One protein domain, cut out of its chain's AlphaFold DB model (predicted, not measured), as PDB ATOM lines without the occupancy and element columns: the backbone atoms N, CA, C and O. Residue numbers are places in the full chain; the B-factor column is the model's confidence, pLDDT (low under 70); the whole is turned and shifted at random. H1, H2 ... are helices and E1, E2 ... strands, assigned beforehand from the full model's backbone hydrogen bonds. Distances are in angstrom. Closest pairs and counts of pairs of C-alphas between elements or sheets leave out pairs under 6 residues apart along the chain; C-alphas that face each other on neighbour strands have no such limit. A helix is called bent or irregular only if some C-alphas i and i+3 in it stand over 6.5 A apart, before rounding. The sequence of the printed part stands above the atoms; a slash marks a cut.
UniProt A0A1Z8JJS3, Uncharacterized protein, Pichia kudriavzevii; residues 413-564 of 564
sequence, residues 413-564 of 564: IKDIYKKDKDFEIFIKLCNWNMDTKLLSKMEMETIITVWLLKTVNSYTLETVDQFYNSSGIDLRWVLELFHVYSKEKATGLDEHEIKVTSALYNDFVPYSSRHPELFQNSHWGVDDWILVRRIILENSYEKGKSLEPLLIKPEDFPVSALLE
ATOM      1  N   ILE A 413       6.871  18.523  32.928       94.00
ATOM      2  CA  ILE A 413       6.382  18.236  31.562       94.00
ATOM      3  C   ILE A 413       7.551  17.970  30.608       94.00
ATOM      4  O   ILE A 413       7.506  17.082  29.757       94.00
ATOM      5  N   LYS A 414       8.665  18.679  30.803       92.62
ATOM      6  CA  LYS A 414       9.893  18.439  30.045       92.62
ATOM      7  C   LYS A 414      10.475  17.041  30.283       92.62
ATOM      8  O   LYS A 414      11.036  16.460  29.354       92.62
ATOM      9  N   ASP A 415      10.386  16.513  31.506       94.00
ATOM     10  CA  ASP A 415      10.809  15.140  31.798       94.00
ATOM     11  C   ASP A 415       9.916  14.140  31.062       94.00
ATOM     12  O   ASP A 415      10.455  13.242  30.418       94.00
ATOM     13  N   ILE A 416       8.594  14.353  31.090       94.06
ATOM     14  CA  ILE A 416       7.600  13.538  30.375       94.06
ATOM     15  C   ILE A 416       7.948  13.478  28.882       94.06
ATOM     16  O   ILE A 416       8.230  12.405  28.353       94.06
ATOM     17  N   TYR A 417       8.046  14.634  28.218       92.06
ATOM     18  CA  TYR A 417       8.337  14.721  26.782       92.06
ATOM     19  C   TYR A 417       9.679  14.116  26.379       92.06
ATOM     20  O   TYR A 417       9.827  13.594  25.275       92.06
ATOM     21  N   LYS A 418      10.696  14.216  27.240       91.56
ATOM     22  CA  LYS A 418      12.037  13.727  26.913       91.56
ATOM     23  C   LYS A 418      12.171  12.218  27.113       91.56
ATOM     24  O   LYS A 418      12.928  11.586  26.372       91.56
ATOM     25  N   LYS A 419      11.526  11.676  28.148       92.81
ATOM     26  CA  LYS A 419      11.777  10.319  28.650       92.81
ATOM     27  C   LYS A 419      10.706   9.303  28.244       92.81
ATOM     28  O   LYS A 419      11.038   8.127  28.167       92.81
ATOM     29  N   ASP A 420       9.476   9.728  27.949       91.81
ATOM     30  CA  ASP A 420       8.410   8.848  27.452       91.81
ATOM     31  C   ASP A 420       8.245   9.014  25.933       91.81
ATOM     32  O   ASP A 420       7.579   9.930  25.444       91.81
ATOM     33  N   LYS A 421       8.898   8.131  25.169       86.56
ATOM     34  CA  LYS A 421       8.899   8.190  23.700       86.56
ATOM     35  C   LYS A 421       7.541   7.873  23.086       86.56
ATOM     36  O   LYS A 421       7.194   8.472  22.069       86.56
ATOM     37  N   ASP A 422       6.765   7.004  23.721       84.88
ATOM     38  CA  ASP A 422       5.423   6.666  23.255       84.88
ATOM     39  C   ASP A 422       4.483   7.858  23.451       84.88
ATOM     40  O   ASP A 422       3.668   8.175  22.584       84.88
ATOM     41  N   PHE A 423       4.648   8.590  24.554       89.12
ATOM     42  CA  PHE A 423       3.887   9.812  24.779       89.12
ATOM     43  C   PHE A 423       4.317  10.965  23.858       89.12
ATOM     44  O   PHE A 423       3.482  11.760  23.439       89.12
ATOM     45  N   GLU A 424       5.587  11.040  23.450       85.69
ATOM     46  CA  GLU A 424       6.024  11.996  22.418       85.69
ATOM     47  C   GLU A 424       5.264  11.789  21.089       85.69
ATOM     48  O   GLU A 424       4.919  12.758  20.408       85.69
ATOM     49  N   ILE A 425       4.975  10.533  20.725       83.44
ATOM     50  CA  ILE A 425       4.155  10.192  19.551       83.44
ATOM     51  C   ILE A 425       2.703  10.623  19.779       83.44
ATOM     52  O   ILE A 425       2.122  11.266  18.906       83.44
ATOM     53  N   PHE A 426       2.152  10.334  20.963       84.94
ATOM     54  CA  PHE A 426       0.802  10.744  21.362       84.94
ATOM     55  C   PHE A 426       0.590  12.253  21.160       84.94
ATOM     56  O   PHE A 426      -0.342  12.676  20.479       84.94
ATOM     57  N   ILE A 427       1.501  13.076  21.686       87.25
ATOM     58  CA  ILE A 427       1.413  14.537  21.592       87.25
ATOM     59  C   ILE A 427       1.419  15.018  20.134       87.25
ATOM     60  O   ILE A 427       0.638  15.901  19.768       87.25
ATOM     61  N   LYS A 428       2.268  14.422  19.286       85.56
ATOM     62  CA  LYS A 428       2.338  14.758  17.855       85.56
ATOM     63  C   LYS A 428       1.045  14.409  17.121       85.56
ATOM     64  O   LYS A 428       0.614  15.201  16.288       85.56
ATOM     65  N   LEU A 429       0.417  13.275  17.440       84.25
ATOM     66  CA  LEU A 429      -0.877  12.885  16.861       84.25
ATOM     67  C   LEU A 429      -1.989  13.854  17.271       84.25
ATOM     68  O   LEU A 429      -2.779  14.285  16.434       84.25
ATOM     69  N   CYS A 430      -2.001  14.274  18.534       83.06
ATOM     70  CA  CYS A 430      -2.949  15.268  19.030       83.06
ATOM     71  C   CYS A 430      -2.666  16.702  18.541       83.06
ATOM     72  O   CYS A 430      -3.492  17.586  18.770       83.06
ATOM     73  N   ASN A 431      -1.538  16.938  17.859       85.50
ATOM     74  CA  ASN A 431      -1.068  18.257  17.432       85.50
ATOM     75  C   ASN A 431      -0.973  19.264  18.598       85.50
ATOM     76  O   ASN A 431      -1.299  20.442  18.442       85.50
ATOM     77  N   TRP A 432      -0.562  18.800  19.783       88.19
ATOM     78  CA  TRP A 432      -0.352  19.681  20.935       88.19
ATOM     79  C   TRP A 432       1.045  20.302  20.917       88.19
ATOM     80  O   TRP A 432       1.998  19.751  20.361       88.19
ATOM     81  N   ASN A 433       1.166  21.476  21.537       87.81
ATOM     82  CA  ASN A 433       2.422  22.210  21.581       87.81
ATOM     83  C   ASN A 433       3.444  21.498  22.487       87.81
ATOM     84  O   ASN A 433       3.142  21.132  23.617       87.81
ATOM     85  N   MET A 434       4.669  21.320  21.992       87.25
ATOM     86  CA  MET A 434       5.775  20.706  22.741       87.25
ATOM     87  C   MET A 434       6.687  21.743  23.413       87.25
ATOM     88  O   MET A 434       7.544  21.379  24.224       87.25
ATOM     89  N   ASP A 435       6.545  23.030  23.080       89.56
ATOM     90  CA  ASP A 435       7.274  24.098  23.758       89.56
ATOM     91  C   ASP A 435       6.590  24.431  25.085       89.56
ATOM     92  O   ASP A 435       5.593  25.154  25.139       89.56
ATOM     93  N   THR A 436       7.175  23.938  26.176       87.19
ATOM     94  CA  THR A 436       6.646  24.116  27.533       87.19
ATOM     95  C   THR A 436       6.515  25.581  27.954       87.19
ATOM     96  O   THR A 436       5.833  25.865  28.929       87.19
ATOM     97  N   LYS A 437       7.166  26.529  27.263       87.56
ATOM     98  CA  LYS A 437       7.044  27.967  27.559       87.56
ATOM     99  C   LYS A 437       5.788  28.606  26.970       87.56
ATOM    100  O   LYS A 437       5.435  29.706  27.383       87.56
ATOM    101  N   LEU A 438       5.180  27.961  25.979       90.25
ATOM    102  CA  LEU A 438       4.007  28.460  25.263       90.25
ATOM    103  C   LEU A 438       2.707  27.807  25.742       90.25
ATOM    104  O   LEU A 438       1.639  28.208  25.292       90.25
ATOM    105  N   LEU A 439       2.799  26.820  26.636       91.12
ATOM    106  CA  LEU A 439       1.643  26.141  27.203       91.12
ATOM    107  C   LEU A 439       0.928  27.032  28.222       91.12
ATOM    108  O   LEU A 439       1.537  27.586  29.138       91.12
ATOM    109  N   SER A 440      -0.389  27.118  28.089       90.94
ATOM    110  CA  SER A 440      -1.278  27.626  29.129       90.94
ATOM    111  C   SER A 440      -1.385  26.640  30.298       90.94
ATOM    112  O   SER A 440      -1.110  25.447  30.159       90.94
ATOM    113  N   LYS A 441      -1.851  27.121  31.459       88.50
ATOM    114  CA  LYS A 441      -2.111  26.267  32.633       88.50
ATOM    115  C   LYS A 441      -3.035  25.089  32.297       88.50
ATOM    116  O   LYS A 441      -2.729  23.956  32.647       88.50
ATOM    117  N   MET A 442      -4.110  25.351  31.554       87.00
ATOM    118  CA  MET A 442      -5.077  24.323  31.161       87.00
ATOM    119  C   MET A 442      -4.460  23.257  30.242       87.00
ATOM    120  O   MET A 442      -4.740  22.068  30.393       87.00
ATOM    121  N   GLU A 443      -3.591  23.657  29.310       90.06
ATOM    122  CA  GLU A 443      -2.876  22.701  28.458       90.06
ATOM    123  C   GLU A 443      -1.907  21.853  29.283       90.06
ATOM    124  O   GLU A 443      -1.896  20.633  29.138       90.06
ATOM    125  N   MET A 444      -1.142  22.468  30.193       91.62
ATOM    126  CA  MET A 444      -0.221  21.754  31.086       91.62
ATOM    127  C   MET A 444      -0.943  20.709  31.945       91.62
ATOM    128  O   MET A 444      -0.498  19.563  32.029       91.62
ATOM    129  N   GLU A 445      -2.078  21.076  32.541       89.19
ATOM    130  CA  GLU A 445      -2.906  20.152  33.319       89.19
ATOM    131  C   GLU A 445      -3.475  19.018  32.459       89.19
ATOM    132  O   GLU A 445      -3.430  17.857  32.870       89.19
ATOM    133  N   THR A 446      -3.965  19.327  31.253       89.69
ATOM    134  CA  THR A 446      -4.459  18.322  30.298       89.69
ATOM    135  C   THR A 446      -3.354  17.336  29.917       89.69
ATOM    136  O   THR A 446      -3.569  16.127  29.954       89.69
ATOM    137  N   ILE A 447      -2.150  17.829  29.613       92.31
ATOM    138  CA  ILE A 447      -0.990  17.006  29.248       92.31
ATOM    139  C   ILE A 447      -0.640  16.020  30.362       92.31
ATOM    140  O   ILE A 447      -0.485  14.829  30.096       92.31
ATOM    141  N   ILE A 448      -0.534  16.496  31.605       94.44
ATOM    142  CA  ILE A 448      -0.195  15.640  32.749       94.44
ATOM    143  C   ILE A 448      -1.319  14.634  33.020       94.44
ATOM    144  O   ILE A 448      -1.039  13.456  33.240       94.44
ATOM    145  N   THR A 449      -2.578  15.069  32.947       93.31
ATOM    146  CA  THR A 449      -3.749  14.199  33.147       93.31
ATOM    147  C   THR A 449      -3.760  13.058  32.137       93.31
ATOM    148  O   THR A 449      -3.827  11.891  32.515       93.31
ATOM    149  N   VAL A 450      -3.605  13.370  30.852       91.94
ATOM    150  CA  VAL A 450      -3.611  12.365  29.783       91.94
ATOM    151  C   VAL A 450      -2.384  11.459  29.844       91.94
ATOM    152  O   VAL A 450      -2.498  10.262  29.585       91.94
ATOM    153  N   TRP A 451      -1.225  11.977  30.251       93.94
ATOM    154  CA  TRP A 451      -0.038  11.152  30.465       93.94
ATOM    155  C   TRP A 451      -0.224  10.127  31.593       93.94
ATOM    156  O   TRP A 451       0.133   8.954  31.439       93.94
ATOM    157  N   LEU A 452      -0.821  10.538  32.715       95.12
ATOM    158  CA  LEU A 452      -1.116   9.626  33.819       95.12
ATOM    159  C   LEU A 452      -2.235   8.635  33.467       95.12
ATOM    160  O   LEU A 452      -2.117   7.466  33.822       95.12
ATOM    161  N   LEU A 453      -3.251   9.042  32.699       93.00
ATOM    162  CA  LEU A 453      -4.264   8.125  32.154       93.00
ATOM    163  C   LEU A 453      -3.639   7.065  31.246       93.00
ATOM    164  O   LEU A 453      -3.825   5.870  31.463       93.00
ATOM    165  N   LYS A 454      -2.795   7.488  30.295       90.69
ATOM    166  CA  LYS A 454      -1.994   6.577  29.465       90.69
ATOM    167  C   LYS A 454      -1.180   5.619  30.334       90.69
ATOM    168  O   LYS A 454      -1.092   4.438  30.007       90.69
ATOM    169  N   THR A 455      -0.622   6.096  31.445       90.94
ATOM    170  CA  THR A 455       0.152   5.269  32.381       90.94
ATOM    171  C   THR A 455      -0.707   4.187  33.033       90.94
ATOM    172  O   THR A 455      -0.381   3.010  32.891       90.94
ATOM    173  N   VAL A 456      -1.804   4.554  33.706       92.94
ATOM    174  CA  VAL A 456      -2.683   3.586  34.399       92.94
ATOM    175  C   VAL A 456      -3.353   2.614  33.427       92.94
ATOM    176  O   VAL A 456      -3.688   1.494  33.789       92.94
ATOM    177  N   ASN A 457      -3.500   3.023  32.167       89.94
ATOM    178  CA  ASN A 457      -4.074   2.208  31.112       89.94
ATOM    179  C   ASN A 457      -3.071   1.251  30.433       89.94
ATOM    180  O   ASN A 457      -3.483   0.249  29.844       89.94
ATOM    181  N   SER A 458      -1.769   1.558  30.477       87.62
ATOM    182  CA  SER A 458      -0.724   0.775  29.787       87.62
ATOM    183  C   SER A 458       0.057  -0.155  30.713       87.62
ATOM    184  O   SER A 458       0.703  -1.082  30.227       87.62
ATOM    185  N   TYR A 459       0.032   0.093  32.025       90.38
ATOM    186  CA  TYR A 459       0.866  -0.618  32.992       90.38
ATOM    187  C   TYR A 459       0.069  -1.115  34.197       90.38
ATOM    188  O   TYR A 459      -0.912  -0.517  34.627       90.38
ATOM    189  N   THR A 460       0.563  -2.201  34.780       91.50
ATOM    190  CA  THR A 460       0.134  -2.781  36.057       91.50
ATOM    191  C   THR A 460       1.282  -2.715  37.066       91.50
ATOM    192  O   THR A 460       2.429  -2.437  36.702       91.50
ATOM    193  N   LEU A 461       1.014  -3.014  38.341       92.12
ATOM    194  CA  LEU A 461       2.050  -3.034  39.385       92.12
ATOM    195  C   LEU A 461       3.169  -4.054  39.114       92.12
ATOM    196  O   LEU A 461       4.283  -3.891  39.615       92.12
ATOM    197  N   GLU A 462       2.889  -5.090  38.323       92.44
ATOM    198  CA  GLU A 462       3.857  -6.108  37.906       92.44
ATOM    199  C   GLU A 462       4.688  -5.684  36.686       92.44
ATOM    200  O   GLU A 462       5.754  -6.248  36.444       92.44
ATOM    201  N   THR A 463       4.211  -4.719  35.893       93.06
ATOM    202  CA  THR A 463       4.819  -4.355  34.599       93.06
ATOM    203  C   THR A 463       5.435  -2.957  34.579       93.06
ATOM    204  O   THR A 463       6.301  -2.694  33.747       93.06
ATOM    205  N   VAL A 464       5.069  -2.073  35.513       92.81
ATOM    206  CA  VAL A 464       5.541  -0.676  35.561       92.81
ATOM    207  C   VAL A 464       7.060  -0.535  35.688       92.81
ATOM    208  O   VAL A 464       7.639   0.414  35.157       92.81
ATOM    209  N   ASP A 465       7.736  -1.507  36.301       91.62
ATOM    210  CA  ASP A 465       9.196  -1.489  36.441       91.62
ATOM    211  C   ASP A 465       9.901  -1.545  35.070       91.62
ATOM    212  O   ASP A 465      11.016  -1.046  34.915       91.62
ATOM    213  N   GLN A 466       9.242  -2.075  34.032       90.81
ATOM    214  CA  GLN A 466       9.750  -2.034  32.656       90.81
ATOM    215  C   GLN A 466       9.821  -0.596  32.124       90.81
ATOM    216  O   GLN A 466      10.802  -0.230  31.474       90.81
ATOM    217  N   PHE A 467       8.817   0.232  32.437       90.12
ATOM    218  CA  PHE A 467       8.815   1.651  32.089       90.12
ATOM    219  C   PHE A 467       9.864   2.427  32.883       90.12
ATOM    220  O   PHE A 467      10.549   3.284  32.322       90.12
ATOM    221  N   TYR A 468      10.041   2.111  34.168       90.69
ATOM    222  CA  TYR A 468      11.115   2.703  34.964       90.69
ATOM    223  C   TYR A 468      12.490   2.405  34.354       90.69
ATOM    224  O   TYR A 468      13.295   3.317  34.171       90.69
ATOM    225  N   ASN A 469      12.738   1.153  33.963       90.56
ATOM    226  CA  ASN A 469      14.010   0.740  33.373       90.56
ATOM    227  C   ASN A 469      14.316   1.439  32.036       90.56
ATOM    228  O   ASN A 469      15.484   1.677  31.732       90.56
ATOM    229  N   SER A 470      13.297   1.780  31.237       89.44
ATOM    230  CA  SER A 470      13.481   2.445  29.938       89.44
ATOM    231  C   SER A 470      13.508   3.976  30.023       89.44
ATOM    232  O   SER A 470      14.291   4.616  29.318       89.44
ATOM    233  N   SER A 471      12.685   4.579  30.885       90.69
ATOM    234  CA  SER A 471      12.507   6.038  30.977       90.69
ATOM    235  C   SER A 471      13.283   6.683  32.134       90.69
ATOM    236  O   SER A 471      13.595   7.879  32.102       90.69
ATOM    237  N   GLY A 472      13.588   5.917  33.183       90.19
ATOM    238  CA  GLY A 472      14.096   6.423  34.457       90.19
ATOM    239  C   GLY A 472      13.090   7.287  35.228       90.19
ATOM    240  O   GLY A 472      13.513   8.129  36.025       90.19
ATOM    241  N   ILE A 473      11.786   7.162  34.948       92.00
ATOM    242  CA  ILE A 473      10.695   7.787  35.710       92.00
ATOM    243  C   ILE A 473      10.000   6.708  36.536       92.00
ATOM    244  O   ILE A 473       9.526   5.711  35.997       92.00
ATOM    245  N   ASP A 474       9.934   6.920  37.847       91.81
ATOM    246  CA  ASP A 474       9.186   6.050  38.752       91.81
ATOM    247  C   ASP A 474       7.703   6.451  38.758       91.81
ATOM    248  O   ASP A 474       7.351   7.560  39.168       91.81
ATOM    249  N   LEU A 475       6.854   5.538  38.281       93.62
ATOM    250  CA  LEU A 475       5.396   5.679  38.218       93.62
ATOM    251  C   LEU A 475       4.657   4.652  39.073       93.62
ATOM    252  O   LEU A 475       3.428   4.589  39.034       93.62
ATOM    253  N   ARG A 476       5.378   3.857  39.870       94.50
ATOM    254  CA  ARG A 476       4.755   2.830  40.706       94.50
ATOM    255  C   ARG A 476       3.758   3.443  41.689       94.50
ATOM    256  O   ARG A 476       2.632   2.968  41.799       94.50
ATOM    257  N   TRP A 477       4.145   4.559  42.305       93.44
ATOM    258  CA  TRP A 477       3.309   5.315  43.239       93.44
ATOM    259  C   TRP A 477       1.987   5.793  42.614       93.44
ATOM    260  O   TRP A 477       0.967   5.822  43.295       93.44
ATOM    261  N   VAL A 478       1.967   6.119  41.314       95.44
ATOM    262  CA  VAL A 478       0.736   6.519  40.608       95.44
ATOM    263  C   VAL A 478      -0.238   5.347  40.540       95.44
ATOM    264  O   VAL A 478      -1.412   5.511  40.858       95.44
ATOM    265  N   LEU A 479       0.245   4.162  40.149       95.50
ATOM    266  CA  LEU A 479      -0.584   2.956  40.056       95.50
ATOM    267  C   LEU A 479      -1.103   2.518  41.430       95.50
ATOM    268  O   LEU A 479      -2.258   2.113  41.552       95.50
ATOM    269  N   GLU A 480      -0.268   2.623  42.466       93.94
ATOM    270  CA  GLU A 480      -0.657   2.320  43.845       93.94
ATOM    271  C   GLU A 480      -1.772   3.258  44.326       93.94
ATOM    272  O   GLU A 480      -2.807   2.777  44.792       93.94
ATOM    273  N   LEU A 481      -1.622   4.576  44.140       92.62
ATOM    274  CA  LEU A 481      -2.664   5.546  44.498       92.62
ATOM    275  C   LEU A 481      -3.942   5.359  43.674       92.62
ATOM    276  O   LEU A 481      -5.036   5.408  44.229       92.62
ATOM    277  N   PHE A 482      -3.829   5.086  42.373       93.44
ATOM    278  CA  PHE A 482      -4.988   4.830  41.516       93.44
ATOM    279  C   PHE A 482      -5.786   3.605  41.993       93.44
ATOM    280  O   PHE A 482      -7.016   3.642  42.096       93.44
ATOM    281  N   HIS A 483      -5.094   2.528  42.374       91.56
ATOM    282  CA  HIS A 483      -5.722   1.337  42.953       91.56
ATOM    283  C   HIS A 483      -6.370   1.605  44.314       91.56
ATOM    284  O   HIS A 483      -7.440   1.070  44.605       91.56
ATOM    285  N   VAL A 484      -5.752   2.433  45.158       89.75
ATOM    286  CA  VAL A 484      -6.340   2.833  46.444       89.75
ATOM    287  C   VAL A 484      -7.606   3.661  46.211       89.75
ATOM    288  O   VAL A 484      -8.672   3.306  46.712       89.75
ATOM    289  N   TYR A 485      -7.536   4.706  45.386       89.69
ATOM    290  CA  TYR A 485      -8.655   5.628  45.175       89.69
ATOM    291  C   TYR A 485      -9.821   5.012  44.401       89.69
ATOM    292  O   TYR A 485     -10.975   5.340  44.681       89.69
ATOM    293  N   SER A 486      -9.564   4.078  43.481       88.75
ATOM    294  CA  SER A 486     -10.636   3.341  42.795       88.75
ATOM    295  C   SER A 486     -11.503   2.525  43.767       88.75
ATOM    296  O   SER A 486     -12.712   2.404  43.562       88.75
ATOM    297  N   LYS A 487     -10.931   2.030  44.874       87.00
ATOM    298  CA  LYS A 487     -11.675   1.310  45.924       87.00
ATOM    299  C   LYS A 487     -12.484   2.226  46.839       87.00
ATOM    300  O   LYS A 487     -13.503   1.794  47.371       87.00
ATOM    301  N   GLU A 488     -12.059   3.475  47.009       81.44
ATOM    302  CA  GLU A 488     -12.721   4.458  47.878       81.44
ATOM    303  C   GLU A 488     -14.007   5.055  47.274       81.44
ATOM    304  O   GLU A 488     -14.699   5.794  47.966       81.44
ATOM    305  N   LYS A 489     -14.364   4.712  46.020       63.66
ATOM    306  CA  LYS A 489     -15.417   5.360  45.209       63.66
ATOM    307  C   LYS A 489     -15.197   6.878  45.113       63.66
ATOM    308  O   LYS A 489     -15.683   7.604  45.964       63.66
ATOM    309  N   ALA A 490     -14.472   7.334  44.086       59.97
ATOM    310  CA  ALA A 490     -14.354   8.698  43.519       59.97
ATOM    311  C   ALA A 490     -14.915   9.926  44.302       59.97
ATOM    312  O   ALA A 490     -15.570  10.783  43.719       59.97
ATOM    313  N   THR A 491     -14.654  10.058  45.606       59.38
ATOM    314  CA  THR A 491     -15.273  11.084  46.482       59.38
ATOM    315  C   THR A 491     -14.273  12.094  47.047       59.38
ATOM    316  O   THR A 491     -14.622  12.894  47.908       59.38
ATOM    317  N   GLY A 492     -13.025  12.084  46.564       68.06
ATOM    318  CA  GLY A 492     -11.970  12.971  47.070       68.06
ATOM    319  C   GLY A 492     -11.924  14.371  46.448       68.06
ATOM    320  O   GLY A 492     -11.235  15.229  46.985       68.06
ATOM    321  N   LEU A 493     -12.627  14.608  45.334       81.75
ATOM    322  CA  LEU A 493     -12.704  15.924  44.690       81.75
ATOM    323  C   LEU A 493     -14.002  16.641  45.062       81.75
ATOM    324  O   LEU A 493     -15.050  16.006  45.196       81.75
ATOM    325  N   ASP A 494     -13.938  17.965  45.180       85.56
ATOM    326  CA  ASP A 494     -15.131  18.789  45.349       85.56
ATOM    327  C   ASP A 494     -15.932  18.932  44.037       85.56
ATOM    328  O   ASP A 494     -15.482  18.573  42.944       85.56
ATOM    329  N   GLU A 495     -17.155  19.463  44.133       88.06
ATOM    330  CA  GLU A 495     -18.034  19.633  42.969       88.06
ATOM    331  C   GLU A 495     -17.444  20.534  41.874       88.06
ATOM    332  O   GLU A 495     -17.812  20.394  40.703       88.06
ATOM    333  N   HIS A 496     -16.582  21.490  42.233       89.94
ATOM    334  CA  HIS A 496     -15.948  22.377  41.267       89.94
ATOM    335  C   HIS A 496     -14.900  21.611  40.460       89.94
ATOM    336  O   HIS A 496     -14.961  21.613  39.230       89.94
ATOM    337  N   GLU A 497     -14.017  20.877  41.133       88.75
ATOM    338  CA  GLU A 497     -12.993  20.053  40.490       88.75
ATOM    339  C   GLU A 497     -13.602  18.931  39.642       88.75
ATOM    340  O   GLU A 497     -13.121  18.657  38.540       88.75
ATOM    341  N   ILE A 498     -14.718  18.330  40.070       88.81
ATOM    342  CA  ILE A 498     -15.450  17.348  39.251       88.81
ATOM    343  C   ILE A 498     -15.969  17.992  37.957       88.81
ATOM    344  O   ILE A 498     -15.858  17.393  36.880       88.81
ATOM    345  N   LYS A 499     -16.509  19.217  38.022       89.25
ATOM    346  CA  LYS A 499     -16.981  19.948  36.831       89.25
ATOM    347  C   LYS A 499     -15.830  20.294  35.890       89.25
ATOM    348  O   LYS A 499     -15.964  20.069  34.688       89.25
ATOM    349  N   VAL A 500     -14.710  20.793  36.419       88.19
ATOM    350  CA  VAL A 500     -13.502  21.093  35.629       88.19
ATOM    351  C   VAL A 500     -12.983  19.827  34.947       88.19
ATOM    352  O   VAL A 500     -12.746  19.826  33.740       88.19
ATOM    353  N   THR A 501     -12.899  18.719  35.684       89.12
ATOM    354  CA  THR A 501     -12.455  17.423  35.149       89.12
ATOM    355  C   THR A 501     -13.386  16.910  34.054       89.12
ATOM    356  O   THR A 501     -12.927  16.455  33.009       89.12
ATOM    357  N   SER A 502     -14.701  17.028  34.256       89.00
ATOM    358  CA  SER A 502     -15.703  16.605  33.272       89.00
ATOM    359  C   SER A 502     -15.635  17.438  31.989       89.00
ATOM    360  O   SER A 502     -15.814  16.903  30.897       89.00
ATOM    361  N   ALA A 503     -15.357  18.742  32.098       88.12
ATOM    362  CA  ALA A 503     -15.159  19.609  30.940       88.12
ATOM    363  C   ALA A 503     -13.916  19.193  30.139       88.12
ATOM    364  O   ALA A 503     -14.014  18.984  28.932       88.12
ATOM    365  N   LEU A 504     -12.788  18.969  30.820       86.00
ATOM    366  CA  LEU A 504     -11.555  18.489  30.192       86.00
ATOM    367  C   LEU A 504     -11.735  17.140  29.492       86.00
ATOM    368  O   LEU A 504     -11.273  16.957  28.367       86.00
ATOM    369  N   TYR A 505     -12.448  16.212  30.132       88.81
ATOM    370  CA  TYR A 505     -12.810  14.942  29.517       88.81
ATOM    371  C   TYR A 505     -13.612  15.157  28.227       88.81
ATOM    372  O   TYR A 505     -13.259  14.602  27.189       88.81
ATOM    373  N   ASN A 506     -14.658  15.987  28.260       88.50
ATOM    374  CA  ASN A 506     -15.500  16.243  27.087       88.50
ATOM    375  C   ASN A 506     -14.722  16.886  25.930       88.50
ATOM    376  O   ASN A 506     -14.970  16.542  24.775       88.50
ATOM    377  N   ASP A 507     -13.756  17.756  26.229       84.25
ATOM    378  CA  ASP A 507     -12.861  18.344  25.227       84.25
ATOM    379  C   ASP A 507     -11.898  17.305  24.626       84.25
ATOM    380  O   ASP A 507     -11.474  17.418  23.470       84.25
ATOM    381  N   PHE A 508     -11.574  16.259  25.389       83.19
ATOM    382  CA  PHE A 508     -10.664  15.196  24.977       83.19
ATOM    383  C   PHE A 508     -11.354  14.021  24.257       83.19
ATOM    384  O   PHE A 508     -10.766  13.418  23.357       83.19
ATOM    385  N   VAL A 509     -12.618  13.712  24.568       84.38
ATOM    386  CA  VAL A 509     -13.386  12.621  23.931       84.38
ATOM    387  C   VAL A 509     -13.329  12.632  22.394       84.38
ATOM    388  O   VAL A 509     -13.153  11.558  21.815       84.38
ATOM    389  N   PRO A 510     -13.400  13.780  21.684       86.31
ATOM    390  CA  PRO A 510     -13.314  13.817  20.222       86.31
ATOM    391  C   PRO A 510     -11.998  13.293  19.623       86.31
ATOM    392  O   PRO A 510     -11.920  13.100  18.407       86.31
ATOM    393  N   TYR A 511     -10.939  13.114  20.419       81.56
ATOM    394  CA  TYR A 511      -9.705  12.471  19.958       81.56
ATOM    395  C   TYR A 511      -9.866  10.951  19.834       81.56
ATOM    396  O   TYR A 511      -9.236  10.368  18.956       81.56
ATOM    397  N   SER A 512     -10.770  10.327  20.601       79.31
ATOM    398  CA  SER A 512     -11.033   8.879  20.517       79.31
ATOM    399  C   SER A 512     -11.537   8.439  19.144       79.31
ATOM    400  O   SER A 512     -11.113   7.408  18.631       79.31
ATOM    401  N   SER A 513     -12.360   9.261  18.489       81.06
ATOM    402  CA  SER A 513     -12.856   8.979  17.138       81.06
ATOM    403  C   SER A 513     -11.795   9.164  16.051       81.06
ATOM    404  O   SER A 513     -11.892   8.554  14.991       81.06
ATOM    405  N   ARG A 514     -10.808  10.041  16.284       81.69
ATOM    406  CA  ARG A 514      -9.741  10.366  15.319       81.69
ATOM    407  C   ARG A 514      -8.548   9.419  15.432       81.69
ATOM    408  O   ARG A 514      -7.929   9.125  14.416       81.69
ATOM    409  N   HIS A 515      -8.271   8.956  16.648       78.94
ATOM    410  CA  HIS A 515      -7.134   8.111  17.002       78.94
ATOM    411  C   HIS A 515      -7.562   6.985  17.960       78.94
ATOM    412  O   HIS A 515      -7.144   6.971  19.123       78.94
ATOM    413  N   PRO A 516      -8.424   6.047  17.525       79.19
ATOM    414  CA  PRO A 516      -8.930   4.966  18.377       79.19
ATOM    415  C   PRO A 516      -7.817   4.065  18.929       79.19
ATOM    416  O   PRO A 516      -7.969   3.468  19.992       79.19
ATOM    417  N   GLU A 517      -6.672   3.999  18.248       75.12
ATOM    418  CA  GLU A 517      -5.467   3.313  18.708       75.12
ATOM    419  C   GLU A 517      -4.933   3.840  20.046       75.12
ATOM    420  O   GLU A 517      -4.301   3.087  20.783       75.12
ATOM    421  N   LEU A 518      -5.223   5.098  20.387       69.62
ATOM    422  CA  LEU A 518      -4.784   5.726  21.631       69.62
ATOM    423  C   LEU A 518      -5.694   5.398  22.825       69.62
ATOM    424  O   LEU A 518      -5.271   5.558  23.964       69.62
ATOM    425  N   PHE A 519      -6.913   4.915  22.570       76.62
ATOM    426  CA  PHE A 519      -7.953   4.649  23.575       76.62
ATOM    427  C   PHE A 519      -8.211   3.148  23.767       76.62
ATOM    428  O   PHE A 519      -9.290   2.734  24.189       76.62
ATOM    429  N   GLN A 520      -7.232   2.310  23.429       69.25
ATOM    430  CA  GLN A 520      -7.295   0.875  23.700       69.25
ATOM    431  C   GLN A 520      -7.297   0.634  25.223       69.25
ATOM    432  O   GLN A 520      -6.688   1.408  25.953       69.25
ATOM    433  N   ASN A 521      -7.932  -0.444  25.700       79.06
ATOM    434  CA  ASN A 521      -8.138  -0.793  27.124       79.06
ATOM    435  C   ASN A 521      -9.164   0.097  27.871       79.06
ATOM    436  O   ASN A 521      -9.922   0.838  27.252       79.06
ATOM    437  N   SER A 522      -9.295  -0.080  29.192       78.62
ATOM    438  CA  SER A 522     -10.475   0.345  29.965       78.62
ATOM    439  C   SER A 522     -10.355   1.663  30.734       78.62
ATOM    440  O   SER A 522     -11.386   2.157  31.176       78.62
ATOM    441  N   HIS A 523      -9.161   2.237  30.915       87.69
ATOM    442  CA  HIS A 523      -8.942   3.361  31.843       87.69
ATOM    443  C   HIS A 523      -8.944   4.732  31.157       87.69
ATOM    444  O   HIS A 523      -7.997   5.511  31.271       87.69
ATOM    445  N   TRP A 524     -10.018   5.018  30.421       89.00
ATOM    446  CA  TRP A 524     -10.217   6.288  29.709       89.00
ATOM    447  C   TRP A 524     -11.534   6.987  30.059       89.00
ATOM    448  O   TRP A 524     -11.817   8.042  29.495       89.00
ATOM    449  N   GLY A 525     -12.347   6.419  30.953       89.19
ATOM    450  CA  GLY A 525     -13.652   6.965  31.314       89.19
ATOM    451  C   GLY A 525     -13.560   8.191  32.222       89.19
ATOM    452  O   GLY A 525     -12.520   8.476  32.812       89.19
ATOM    453  N   VAL A 526     -14.679   8.905  32.378       88.75
ATOM    454  CA  VAL A 526     -14.774  10.089  33.259       88.75
ATOM    455  C   VAL A 526     -14.320   9.771  34.685       88.75
ATOM    456  O   VAL A 526     -13.623  10.572  35.306       88.75
ATOM    457  N   ASP A 527     -14.667   8.588  35.193       89.06
ATOM    458  CA  ASP A 527     -14.280   8.164  36.539       89.06
ATOM    459  C   ASP A 527     -12.756   8.007  36.668       89.06
ATOM    460  O   ASP A 527     -12.177   8.447  37.659       89.06
ATOM    461  N   ASP A 528     -12.077   7.469  35.647       91.69
ATOM    462  CA  ASP A 528     -10.612   7.359  35.633       91.69
ATOM    463  C   ASP A 528      -9.954   8.748  35.598       91.69
ATOM    464  O   ASP A 528      -8.969   8.988  36.299       91.69
ATOM    465  N   TRP A 529     -10.525   9.687  34.832       92.25
ATOM    466  CA  TRP A 529     -10.082  11.086  34.801       92.25
ATOM    467  C   TRP A 529     -10.177  11.737  36.180       92.25
ATOM    468  O   TRP A 529      -9.230  12.394  36.608       92.25
ATOM    469  N   ILE A 530     -11.283  11.524  36.895       91.19
ATOM    470  CA  ILE A 530     -11.488  12.028  38.261       91.19
ATOM    471  C   ILE A 530     -10.436  11.453  39.216       91.19
ATOM    472  O   ILE A 530      -9.839  12.198  39.997       91.19
ATOM    473  N   LEU A 531     -10.151  10.151  39.131       92.56
ATOM    474  CA  LEU A 531      -9.134   9.504  39.965       92.56
ATOM    475  C   LEU A 531      -7.724  10.039  39.676       92.56
ATOM    476  O   LEU A 531      -6.998  10.392  40.606       92.56
ATOM    477  N   VAL A 532      -7.342  10.151  38.403       94.19
ATOM    478  CA  VAL A 532      -6.040  10.705  38.001       94.19
ATOM    479  C   VAL A 532      -5.916  12.171  38.409       94.19
ATOM    480  O   VAL A 532      -4.876  12.582  38.925       94.19
ATOM    481  N   ARG A 533      -6.978  12.964  38.244       92.31
ATOM    482  CA  ARG A 533      -6.993  14.367  38.660       92.31
ATOM    483  C   ARG A 533      -6.775  14.508  40.164       92.31
ATOM    484  O   ARG A 533      -5.970  15.343  40.573       92.31
ATOM    485  N   ARG A 534      -7.411  13.659  40.979       91.50
ATOM    486  CA  ARG A 534      -7.161  13.596  42.428       91.50
ATOM    487  C   ARG A 534      -5.689  13.330  42.736       91.50
ATOM    488  O   ARG A 534      -5.111  14.054  43.539       91.50
ATOM    489  N   ILE A 535      -5.063  12.362  42.059       93.31
ATOM    490  CA  ILE A 535      -3.629  12.072  42.232       93.31
ATOM    491  C   ILE A 535      -2.784  13.316  41.937       93.31
ATOM    492  O   ILE A 535      -1.897  13.638  42.725       93.31
ATOM    493  N   ILE A 536      -3.068  14.030  40.843       93.56
ATOM    494  CA  ILE A 536      -2.331  15.244  40.455       93.56
ATOM    495  C   ILE A 536      -2.476  16.330  41.521       93.56
ATOM    496  O   ILE A 536      -1.468  16.862  41.982       93.56
ATOM    497  N   LEU A 537      -3.701  16.656  41.935       90.19
ATOM    498  CA  LEU A 537      -3.957  17.736  42.894       90.19
ATOM    499  C   LEU A 537      -3.347  17.443  44.271       90.19
ATOM    500  O   LEU A 537      -2.758  18.321  44.901       90.19
ATOM    501  N   GLU A 538      -3.420  16.193  44.720       91.31
ATOM    502  CA  GLU A 538      -2.848  15.789  46.003       91.31
ATOM    503  C   GLU A 538      -1.314  15.667  45.956       91.31
ATOM    504  O   GLU A 538      -0.667  15.776  46.996       91.31
ATOM    505  N   ASN A 539      -0.701  15.505  44.778       93.94
ATOM    506  CA  ASN A 539       0.733  15.219  44.634       93.94
ATOM    507  C   ASN A 539       1.431  16.159  43.646       93.94
ATOM    508  O   ASN A 539       2.317  15.739  42.901       93.94
ATOM    509  N   SER A 540       1.053  17.436  43.621       94.75
ATOM    510  CA  SER A 540       1.736  18.433  42.796       94.75
ATOM    511  C   SER A 540       2.022  19.743  43.520       94.75
ATOM    512  O   SER A 540       1.513  20.035  44.607       94.75
ATOM    513  N   TYR A 541       2.912  20.512  42.905       94.81
ATOM    514  CA  TYR A 541       3.273  21.864  43.294       94.81
ATOM    515  C   TYR A 541       3.305  22.763  42.058       94.81
ATOM    516  O   TYR A 541       3.936  22.420  41.056       94.81
ATOM    517  N   GLU A 542       2.663  23.929  42.140       92.25
ATOM    518  CA  GLU A 542       2.678  24.925  41.067       92.25
ATOM    519  C   GLU A 542       3.903  25.832  41.177       92.25
ATOM    520  O   GLU A 542       4.067  26.601  42.127       92.25
ATOM    521  N   LYS A 543       4.771  25.774  40.166       87.19
ATOM    522  CA  LYS A 543       6.042  26.492  40.190       87.19
ATOM    523  C   LYS A 543       5.895  27.958  39.789       87.19
ATOM    524  O   LYS A 543       5.759  28.284  38.602       87.19
ATOM    525  N   GLY A 544       6.077  28.846  40.766       79.19
ATOM    526  CA  GLY A 544       6.274  30.283  40.567       79.19
ATOM    527  C   GLY A 544       5.229  30.934  39.650       79.19
ATOM    528  O   GLY A 544       4.047  30.631  39.713       79.19
ATOM    529  N   LYS A 545       5.668  31.848  38.773       79.94
ATOM    530  CA  LYS A 545       4.770  32.544  37.826       79.94
ATOM    531  C   LYS A 545       4.378  31.713  36.605       79.94
ATOM    532  O   LYS A 545       3.422  32.074  35.933       79.94
ATOM    533  N   SER A 546       5.132  30.659  36.289       83.00
ATOM    534  CA  SER A 546       4.786  29.756  35.186       83.00
ATOM    535  C   SER A 546       3.530  28.951  35.485       83.00
ATOM    536  O   SER A 546       2.874  28.531  34.543       83.00
ATOM    537  N   LEU A 547       3.213  28.735  36.771       85.31
ATOM    538  CA  LEU A 547       2.148  27.829  37.207       85.31
ATOM    539  C   LEU A 547       2.309  26.420  36.605       85.31
ATOM    540  O   LEU A 547       1.330  25.711  36.399       85.31
ATOM    541  N   GLU A 548       3.551  26.021  36.294       90.75
ATOM    542  CA  GLU A 548       3.856  24.673  35.811       90.75
ATOM    543  C   GLU A 548       3.595  23.693  36.960       90.75
ATOM    544  O   GLU A 548       4.211  23.859  38.023       90.75
ATOM    545  N   PRO A 549       2.733  22.678  36.773       92.50
ATOM    546  CA  PRO A 549       2.536  21.645  37.771       92.50
ATOM    547  C   PRO A 549       3.749  20.715  37.765       92.50
ATOM    548  O   PRO A 549       4.064  20.080  36.757       92.50
ATOM    549  N   LEU A 550       4.434  20.622  38.898       95.12
ATOM    550  CA  LEU A 550       5.454  19.611  39.135       95.12
ATOM    551  C   LEU A 550       4.818  18.483  39.936       95.12
ATOM    552  O   LEU A 550       4.398  18.721  41.068       95.12
ATOM    553  N   LEU A 551       4.771  17.268  39.387       96.25
ATOM    554  CA  LEU A 551       4.356  16.111  40.180       96.25
ATOM    555  C   LEU A 551       5.451  15.780  41.188       96.25
ATOM    556  O   LEU A 551       6.631  15.747  40.834       96.25
ATOM    557  N   ILE A 552       5.051  15.528  42.424       95.12
ATOM    558  CA  ILE A 552       5.921  15.195  43.543       95.12
ATOM    559  C   ILE A 552       5.614  13.764  43.936       95.12
ATOM    560  O   ILE A 552       4.496  13.458  44.340       95.12
ATOM    561  N   LYS A 553       6.613  12.891  43.851       90.06
ATOM    562  CA  LYS A 553       6.466  11.536  44.378       90.06
ATOM    563  C   LYS A 553       6.199  11.598  45.897       90.06
ATOM    564  O   LYS A 553       6.992  12.238  46.595       90.06
ATOM    565  N   PRO A 554       5.149  10.933  46.415       87.44
ATOM    566  CA  PRO A 554       4.920  10.828  47.850       87.44
ATOM    567  C   PRO A 554       5.995   9.926  48.471       87.44
ATOM    568  O   PRO A 554       5.933   8.702  48.396       87.44
ATOM    569  N   GLU A 555       7.027  10.556  49.026       86.19
ATOM    570  CA  GLU A 555       8.093   9.922  49.804       86.19
ATOM    571  C   GLU A 555       8.136  10.536  51.204       86.19
ATOM    572  O   GLU A 555       7.993  11.753  51.370       86.19
ATOM    573  N   ASP A 556       8.367   9.686  52.204       85.62
ATOM    574  CA  ASP A 556       8.558  10.118  53.581       85.62
ATOM    575  C   ASP A 556       9.996  10.606  53.775       85.62
ATOM    576  O   ASP A 556      10.961   9.846  53.660       85.62
ATOM    577  N   PHE A 557      10.137  11.884  54.117       89.62
ATOM    578  CA  PHE A 557      11.404  12.475  54.530       89.62
ATOM    579  C   PHE A 557      11.375  12.761  56.030       89.62
ATOM    580  O   PHE A 557      10.326  13.151  56.547       89.62
ATOM    581  N   PRO A 558      12.505  12.629  56.748       90.44
ATOM    582  CA  PRO A 558      12.608  13.180  58.092       90.44
ATOM    583  C   PRO A 558      12.247  14.667  58.070       90.44
ATOM    584  O   PRO A 558      12.749  15.404  57.222       90.44
ATOM    585  N   VAL A 559      11.417  15.121  59.013       89.69
ATOM    586  CA  VAL A 559      10.995  16.532  59.084       89.69
ATOM    587  C   VAL A 559      12.206  17.467  59.167       89.69
ATOM    588  O   VAL A 559      12.220  18.499  58.504       89.69
ATOM    589  N   SER A 560      13.266  17.070  59.880       90.38
ATOM    590  CA  SER A 560      14.520  17.830  59.934       90.38
ATOM    591  C   SER A 560      15.140  18.047  58.552       90.38
ATOM    592  O   SER A 560      15.551  19.153  58.247       90.38
ATOM    593  N   ALA A 561      15.113  17.048  57.666       90.25
ATOM    594  CA  ALA A 561      15.650  17.175  56.310       90.25
ATOM    595  C   ALA A 561      14.828  18.118  55.411       90.25
ATOM    596  O   ALA A 561      15.313  18.544  54.365       90.25
ATOM    597  N   LEU A 562      13.573  18.399  55.778       90.81
ATOM    598  CA  LEU A 562      12.706  19.349  55.079       90.81
ATOM    599  C   LEU A 562      12.825  20.775  55.646       90.81
ATOM    600  O   LEU A 562      12.560  21.738  54.925       90.81
ATOM    601  N   LEU A 563      13.182  20.903  56.927       88.69
ATOM    602  CA  LEU A 563      13.329  22.177  57.637       88.69
ATOM    603  C   LEU A 563      14.773  22.704  57.665       88.69
ATOM    604  O   LEU A 563      14.973  23.893  57.905       88.69
ATOM    605  N   GLU A 564      15.778  21.874  57.401       79.00
ATOM    606  CA  GLU A 564      17.175  22.274  57.152       79.00
ATOM    607  C   GLU A 564      17.367  22.739  55.703       79.00
ATOM    608  O   GLU A 564      17.990  23.810  55.516       79.00
TER     609      GLU A 564
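What this domain is: This is residues 413 to 564 of the 564 residues of an uncharacterized protein of Pichia kudriavzevii (UniProt A0A1Z8JJS3). A small hairpin of two strands, E1 and E2, packs through E2 on residues 441 to 448 of H3, which runs through the middle of a body of crossed helices. H8 crosses H3, H5 and H6 pack on H8, and residues 556 to 564, of which 559 to 563 belong to H9, stick out as a tail. The printed part has 152 residues, with H1 to H8, then antiparallel E1 and E2, then H9; its class is mostly helix. It is compact, with a radius of gyration of the C-alphas of 15.6 A, and spans 51 by 36 by 34 A.

How they stand to each other: E1, residues 540 to 543, and E2, residues 548 to 552, are antiparallel neighbours and form a hairpin, with 143 degrees between their directions; N 541 and O 550 are within hydrogen-bond range at 3.0 A. The closest C-alphas of E2 and H3, residues 441 to 458, are those of Glu 548 and Met 444, 6.9 A apart. H3 touches H8, residues 526 to 538, with residues 449 to 453 alone, at a steep tilt of 65 degrees, opposite ways; the closest C-alphas, of Thr 449 and Arg 533, are 6.4 A apart. H5, residues 476 to 487, touches H8 at 56 degrees, a steep tilt; the closest C-alphas are those of Phe 482 and Leu 531, 6.4 A. H6, residues 495 to 514, touches H8 with residues 498 to 505 alone, closest at Thr 501 and Ile 530, C-alphas 6.3 A apart. H1, residues 413 to 419, and H3 only just touch, with 3 pairs of C-alphas within 8 A, closest at Ile 413 and Ile 448, 7.2 A. H1 and H2, residues 421 to 429, touch only at the corner, C-alphas 417 and 424 being closest at 5.6 A. H4, residues 464 to 471, is close to but not clearly touching H1, and so is H7, residues 516 to 519, to H6. Every O i to N i+4 pair is within hydrogen-bond range in H1, H2, H3, H4, H8 and H9, residues 559 to 563; H5 has 7 of 8, H6 has 11 of 16, and H7 is too short for one.

Where its parts are: H1 begins at C-alpha 413 (6.382, 18.236, 31.562), and H9 ends at C-alpha 563 (13.329, 22.177, 57.637). From first to last C-alpha H6 is 30.3 A, H3 25.7 A, H8 18.4 A and H5 17.3 A long. H6 has a kink of 27 degrees near residue 507 and is only just irregular, C-alphas 507 and 510 being 6.8 A apart.

The domain as a whole: The C-alphas farthest apart, of Ser 513 and Glu 564, are 51.8 A apart. The link from H2 to H3 is long. The printed part has no cut; pLDDT is under 70 at residues 489 to 492, 518 and 520.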